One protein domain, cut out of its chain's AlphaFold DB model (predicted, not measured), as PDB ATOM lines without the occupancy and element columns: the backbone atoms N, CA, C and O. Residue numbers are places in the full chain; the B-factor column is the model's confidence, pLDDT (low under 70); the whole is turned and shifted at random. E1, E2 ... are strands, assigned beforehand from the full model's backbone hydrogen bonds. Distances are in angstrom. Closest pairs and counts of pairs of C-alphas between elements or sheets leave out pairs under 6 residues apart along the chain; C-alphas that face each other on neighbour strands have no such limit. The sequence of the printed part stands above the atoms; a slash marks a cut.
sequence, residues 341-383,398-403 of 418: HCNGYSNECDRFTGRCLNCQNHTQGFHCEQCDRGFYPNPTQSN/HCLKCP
ATOM      1  N   HIS A 341      80.966 180.346  63.771       76.56
ATOM      2  CA  HIS A 341      80.570 179.804  65.071       76.56
ATOM      3  C   HIS A 341      79.619 178.611  64.891       76.56
ATOM      4  O   HIS A 341      78.404 178.760  64.922       76.56
ATOM      5  N   CYS A 342      80.163 177.418  64.656       84.00
ATOM      6  CA  CYS A 342      79.374 176.217  64.343       84.00
ATOM      7  C   CYS A 342      79.128 175.294  65.542       84.00
ATOM      8  O   CYS A 342      79.061 174.077  65.366       84.00
ATOM      9  N   ASN A 343      79.098 175.842  66.765       80.25
ATOM     10  CA  ASN A 343      78.946 175.091  68.022       80.25
ATOM     11  C   ASN A 343      79.930 173.905  68.170       80.25
ATOM     12  O   ASN A 343      79.649 172.908  68.826       80.25
ATOM     13  N   GLY A 344      81.094 173.981  67.513       81.88
ATOM     14  CA  GLY A 344      82.079 172.894  67.474       81.88
ATOM     15  C   GLY A 344      81.722 171.704  66.570       81.88
ATOM     16  O   GLY A 344      82.486 170.741  66.533       81.88
ATOM     17  N   TYR A 345      80.618 171.763  65.818       83.75
ATOM     18  CA  TYR A 345      80.177 170.714  64.885       83.75
ATOM     19  C   TYR A 345      80.572 170.957  63.433       83.75
ATOM     20  O   TYR A 345      80.328 170.104  62.587       83.75
ATOM     21  N   SER A 346      81.185 172.092  63.119       84.88
ATOM     22  CA  SER A 346      81.850 172.300  61.839       84.88
ATOM     23  C   SER A 346      82.999 173.289  61.996       84.88
ATOM     24  O   SER A 346      82.981 174.138  62.882       84.88
ATOM     25  N   ASN A 347      83.997 173.164  61.125       80.25
ATOM     26  CA  ASN A 347      85.083 174.134  60.977       80.25
ATOM     27  C   ASN A 347      84.977 174.890  59.641       80.25
ATOM     28  O   ASN A 347      85.866 175.660  59.292       80.25
ATOM     29  N   GLU A 348      83.912 174.645  58.875       78.31
ATOM     30  CA  GLU A 348      83.664 175.244  57.570       78.31
ATOM     31  C   GLU A 348      82.334 175.996  57.613       78.31
ATOM     32  O   GLU A 348      81.307 175.450  58.022       78.31
ATOM     33  N   CYS A 349      82.323 177.243  57.153       83.00
ATOM     34  CA  CYS A 349      81.098 178.001  56.956       83.00
ATOM     35  C   CYS A 349      81.145 178.769  55.634       83.00
ATOM     36  O   CYS A 349      82.212 179.062  55.087       83.00
ATOM     37  N   ASP A 350      79.975 179.067  55.085       80.12
ATOM     38  CA  ASP A 350      79.847 179.915  53.916       80.12
ATOM     39  C   ASP A 350      80.318 181.333  54.260       80.12
ATOM     40  O   ASP A 350      79.783 181.989  55.148       80.12
ATOM     41  N   ARG A 351      81.324 181.823  53.536       68.75
ATOM     42  CA  ARG A 351      81.986 183.113  53.796       68.75
ATOM     43  C   ARG A 351      81.093 184.353  53.658       68.75
ATOM     44  O   ARG A 351      81.511 185.424  54.077       68.75
ATOM     45  N   PHE A 352      79.934 184.245  53.004       65.62
ATOM     46  CA  PHE A 352      79.042 185.384  52.756       65.62
ATOM     47  C   PHE A 352      77.890 185.432  53.754       65.62
ATOM     48  O   PHE A 352      77.465 186.509  54.160       65.62
ATOM     49  N   THR A 353      77.382 184.267  54.139       71.19
ATOM     50  CA  THR A 353      76.246 184.128  55.051       71.19
ATOM     51  C   THR A 353      76.691 183.826  56.476       71.19
ATOM     52  O   THR A 353      75.993 184.187  57.409       71.19
ATOM     53  N   GLY A 354      77.846 183.193  56.666       76.62
ATOM     54  CA  GLY A 354      78.285 182.637  57.943       76.62
ATOM     55  C   GLY A 354      77.600 181.331  58.322       76.62
ATOM     56  O   GLY A 354      77.794 180.822  59.423       76.62
ATOM     57  N   ARG A 355      76.813 180.758  57.406       83.75
ATOM     58  CA  ARG A 355      76.140 179.483  57.622       83.75
ATOM     59  C   ARG A 355      77.148 178.343  57.624       83.75
ATOM     60  O   ARG A 355      77.865 178.150  56.646       83.75
ATOM     61  N   CYS A 356      77.135 177.535  58.669       86.69
ATOM     62  CA  CYS A 356      77.971 176.351  58.776       86.69
ATOM     63  C   CYS A 356      77.669 175.339  57.669       86.69
ATOM     64  O   CYS A 356      76.513 175.034  57.356       86.69
ATOM     65  N   LEU A 357      78.732 174.829  57.061       88.88
ATOM     66  CA  LEU A 357      78.700 173.797  56.038       88.88
ATOM     67  C   LEU A 357      79.065 172.466  56.686       88.88
ATOM     68  O   LEU A 357      79.866 172.430  57.614       88.88
ATOM     69  N   ASN A 358      78.495 171.365  56.199       90.12
ATOM     70  CA  ASN A 358      78.875 170.011  56.623       90.12
ATOM     71  C   ASN A 358      78.841 169.789  58.151       90.12
ATOM     72  O   ASN A 358      79.784 169.226  58.715       90.12
ATOM     73  N   CYS A 359      77.766 170.232  58.814       89.31
ATOM     74  CA  CYS A 359      77.540 169.990  60.239       89.31
ATOM     75  C   CYS A 359      77.698 168.495  60.587       89.31
ATOM     76  O   CYS A 359      77.130 167.616  59.936       89.31
ATOM     77  N   GLN A 360      78.521 168.206  61.592       90.31
ATOM     78  CA  GLN A 360      78.866 166.858  62.045       90.31
ATOM     79  C   GLN A 360      77.928 166.387  63.165       90.31
ATOM     80  O   GLN A 360      77.100 167.139  63.668       90.31
ATOM     81  N   ASN A 361      78.068 165.131  63.595       90.00
ATOM     82  CA  ASN A 361      77.329 164.560  64.733       90.00
ATOM     83  C   ASN A 361      75.798 164.629  64.611       90.00
ATOM     84  O   ASN A 361      75.100 164.736  65.616       90.00
ATOM     85  N   HIS A 362      75.282 164.515  63.385       91.25
ATOM     86  CA  HIS A 362      73.850 164.573  63.094       91.25
ATOM     87  C   HIS A 362      73.197 165.884  63.546       91.25
ATOM     88  O   HIS A 362      72.097 165.875  64.103       91.25
ATOM     89  N   THR A 363      73.902 166.997  63.331       88.94
ATOM     90  CA  THR A 363      73.405 168.348  63.579       88.94
ATOM     91  C   THR A 363      73.117 169.081  62.267       88.94
ATOM     92  O   THR A 363      73.774 168.863  61.253       88.94
ATOM     93  N   GLN A 364      72.156 169.996  62.305       90.62
ATOM     94  CA  GLN A 364      71.769 170.923  61.244       90.62
ATOM     95  C   GLN A 364      71.457 172.290  61.858       90.62
ATOM     96  O   GLN A 364      71.460 172.474  63.071       90.62
ATOM     97  N   GLY A 365      71.143 173.256  61.002       85.12
ATOM     98  CA  GLY A 365      70.833 174.623  61.397       85.12
ATOM     99  C   GLY A 365      71.774 175.598  60.717       85.12
ATOM    100  O   GLY A 365      72.479 175.243  59.767       85.12
ATOM    101  N   PHE A 366      71.751 176.844  61.165       84.31
ATOM    102  CA  PHE A 366      72.651 177.861  60.630       84.31
ATOM    103  C   PHE A 366      74.050 177.762  61.253       84.31
ATOM    104  O   PHE A 366      75.050 177.943  60.564       84.31
ATOM    105  N   HIS A 367      74.093 177.384  62.528       86.62
ATOM    106  CA  HIS A 367      75.258 177.218  63.388       86.62
ATOM    107  C   HIS A 367      75.400 175.771  63.901       86.62
ATOM    108  O   HIS A 367      76.096 175.527  64.882       86.62
ATOM    109  N   CYS A 368      74.750 174.797  63.254       88.31
ATOM    110  CA  CYS A 368      74.691 173.399  63.706       88.31
ATOM    111  C   CYS A 368      74.048 173.234  65.105       88.31
ATOM    112  O   CYS A 368      74.467 172.414  65.915       88.31
ATOM    113  N   GLU A 369      73.043 174.055  65.403       87.44
ATOM    114  CA  GLU A 369      72.377 174.187  66.704       87.44
ATOM    115  C   GLU A 369      71.153 173.272  66.894       87.44
ATOM    116  O   GLU A 369      70.511 173.295  67.941       87.44
ATOM    117  N   GLN A 370      70.803 172.465  65.892       89.25
ATOM    118  CA  GLN A 370      69.650 171.559  65.913       89.25
ATOM    119  C   GLN A 370      70.073 170.143  65.531       89.25
ATOM    120  O   GLN A 370      71.054 169.966  64.821       89.25
ATOM    121  N   CYS A 371      69.312 169.124  65.932       89.94
ATOM    122  CA  CYS A 371      69.531 167.765  65.433       89.94
ATOM    123  C   CYS A 371      68.920 167.564  64.041       89.94
ATOM    124  O   CYS A 371      67.857 168.106  63.723       89.94
ATOM    125  N   ASP A 372      69.586 166.749  63.228       90.12
ATOM    126  CA  ASP A 372      69.110 166.310  61.921       90.12
ATOM    127  C   ASP A 372      67.779 165.569  62.024       90.12
ATOM    128  O   ASP A 372      67.424 164.971  63.045       90.12
ATOM    129  N   ARG A 373      67.042 165.533  60.911       87.88
ATOM    130  CA  ARG A 373      65.819 164.727  60.818       87.88
ATOM    131  C   ARG A 373      66.094 163.267  61.191       87.88
ATOM    132  O   ARG A 373      66.959 162.614  60.615       87.88
ATOM    133  N   GLY A 374      65.294 162.741  62.119       84.94
ATOM    134  CA  GLY A 374      65.455 161.382  62.648       84.94
ATOM    135  C   GLY A 374      66.393 161.285  63.854       84.94
ATOM    136  O   GLY A 374      66.653 160.168  64.305       84.94
ATOM    137  N   PHE A 375      66.862 162.419  64.383       87.69
ATOM    138  CA  PHE A 375      67.628 162.524  65.620       87.69
ATOM    139  C   PHE A 375      66.978 163.524  66.593       87.69
ATOM    140  O   PHE A 375      66.266 164.435  66.175       87.69
ATOM    141  N   TYR A 376      67.207 163.350  67.895       84.75
ATOM    142  CA  TYR A 376      66.722 164.240  68.955       84.75
ATOM    143  C   TYR A 376      67.837 164.557  69.969       84.75
ATOM    144  O   TYR A 376      68.739 163.732  70.145       84.75
ATOM    145  N   PRO A 377      67.809 165.726  70.640       83.31
ATOM    146  CA  PRO A 377      68.840 166.099  71.611       83.31
ATOM    147  C   PRO A 377      68.891 165.119  72.785       83.31
ATOM    148  O   PRO A 377      67.848 164.725  73.308       83.31
ATOM    149  N   ASN A 378      70.089 164.730  73.218       80.81
ATOM    150  CA  ASN A 378      70.272 163.851  74.365       80.81
ATOM    151  C   ASN A 378      69.869 164.570  75.673       80.81
ATOM    152  O   ASN A 378      70.570 165.494  76.091       80.81
ATOM    153  N   PRO A 379      68.804 164.133  76.371       68.88
ATOM    154  CA  PRO A 379      68.309 164.812  77.569       68.88
ATOM    155  C   PRO A 379      69.254 164.718  78.777       68.88
ATOM    156  O   PRO A 379      69.067 165.442  79.743       68.88
ATOM    157  N   THR A 380      70.275 163.851  78.757       66.06
ATOM    158  CA  THR A 380      71.287 163.794  79.832       66.06
ATOM    159  C   THR A 380      72.466 164.744  79.613       66.06
ATOM    160  O   THR A 380      73.383 164.755  80.425       66.06
ATOM    161  N   GLN A 381      72.486 165.488  78.503       61.06
ATOM    162  CA  GLN A 381      73.497 166.510  78.194       61.06
ATOM    163  C   GLN A 381      72.887 167.909  78.032       61.06
ATOM    164  O   GLN A 381      73.594 168.846  77.673       61.06
ATOM    165  N   SER A 382      71.588 168.077  78.297       46.91
ATOM    166  CA  SER A 382      70.981 169.404  78.367       46.91
ATOM    167  C   SER A 382      71.355 170.064  79.696       46.91
ATOM    168  O   SER A 382      70.710 169.801  80.703       46.91
ATOM    169  N   ASN A 383      72.411 170.880  79.666       51.53
ATOM    170  CA  ASN A 383      72.759 171.945  80.611       51.53
ATOM    171  C   ASN A 383      72.356 171.729  82.081       51.53
ATOM    172  O   ASN A 383      71.427 172.365  82.569       51.53
ATOM    173  N   HIS A 398      74.750 166.242  72.324       81.75
ATOM    174  CA  HIS A 398      74.754 165.074  71.432       81.75
ATOM    175  C   HIS A 398      73.364 164.749  70.862       81.75
ATOM    176  O   HIS A 398      72.376 164.737  71.595       81.75
ATOM    177  N   CYS A 399      73.285 164.411  69.572       86.75
ATOM    178  CA  CYS A 399      72.048 164.009  68.898       86.75
ATOM    179  C   CYS A 399      71.893 162.478  68.862       86.75
ATOM    180  O   CYS A 399      72.721 161.764  68.300       86.75
ATOM    181  N   LEU A 400      70.809 161.956  69.446       86.94
ATOM    182  CA  LEU A 400      70.487 160.527  69.492       86.94
ATOM    183  C   LEU A 400      69.507 160.145  68.387       86.94
ATOM    184  O   LEU A 400      68.550 160.863  68.115       86.94
ATOM    185  N   LYS A 401      69.709 158.977  67.771       86.94
ATOM    186  CA  LYS A 401      68.811 158.467  66.729       86.94
ATOM    187  C   LYS A 401      67.434 158.152  67.313       86.94
ATOM    188  O   LYS A 401      67.330 157.462  68.327       86.94
ATOM    189  N   CYS A 402      66.374 158.584  66.638       83.12
ATOM    190  CA  CYS A 402      65.012 158.251  67.027       83.12
ATOM    191  C   CYS A 402      64.815 156.720  67.023       83.12
ATOM    192  O   CYS A 402      65.159 156.058  66.040       83.12
ATOM    193  N   PRO A 403      64.216 156.135  68.076       76.88
ATOM    194  CA  PRO A 403      64.033 154.685  68.206       76.88
ATOM    195  C   PRO A 403      63.008 154.087  67.223       76.88
ATOM    196  O   PRO A 403      62.766 152.881  67.231       76.88
TER     197      PRO A 403
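What this domain is: This is residues 341 to 383 and 398 to 403 of the 418 residues of the protein "Terribly reduced optic lobes-like protein" of Sarcoptes scabiei (UniProt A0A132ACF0). What shape is it? It has little regular structure: an elongated run of loops, residues 341 to 374, with a small two-stranded antiparallel sheet, E1 and E2, near one end. Residues 363 to 364 pair briefly with 370 to 371, antiparallel. What makes it up? Of 49 printed residues, 6 are in strands, E1 then E2; the class is all strand, with no named helix. How compact? Only just compact, close to loose: radius of gyration of the C-alphas 11.3 A, spans 37 by 22 by 13 A.

How they stand to each other: How do the strands stand? E1, residues 375 to 377, and E2, residues 399 to 401, are antiparallel neighbours at 140 degrees. C-alphas 375 and 401 face each other, 4.4 A apart. Which backbone atoms pair? N 376 and O 400 are within hydrogen-bond range at 2.8 A.

Where its parts are: Where does E1 begin? C-alpha 375 is at (67.628, 162.524, 65.620); E1 measures 7.1 A. Where does E2 end? C-alpha 401 is at (68.811, 158.467, 66.729); E2 measures 6.8 A.

The domain as a whole: How large? The farthest C-alphas, Phe 352 and Pro 403, are 37.5 A apart. Any cut? The link across the cut, E1 to E2, lacks residues 384 to 397; C-alphas 383 and 398 are 11.6 A apart. Where is pLDDT under 70? Residues 351 to 352 and 379 to 383.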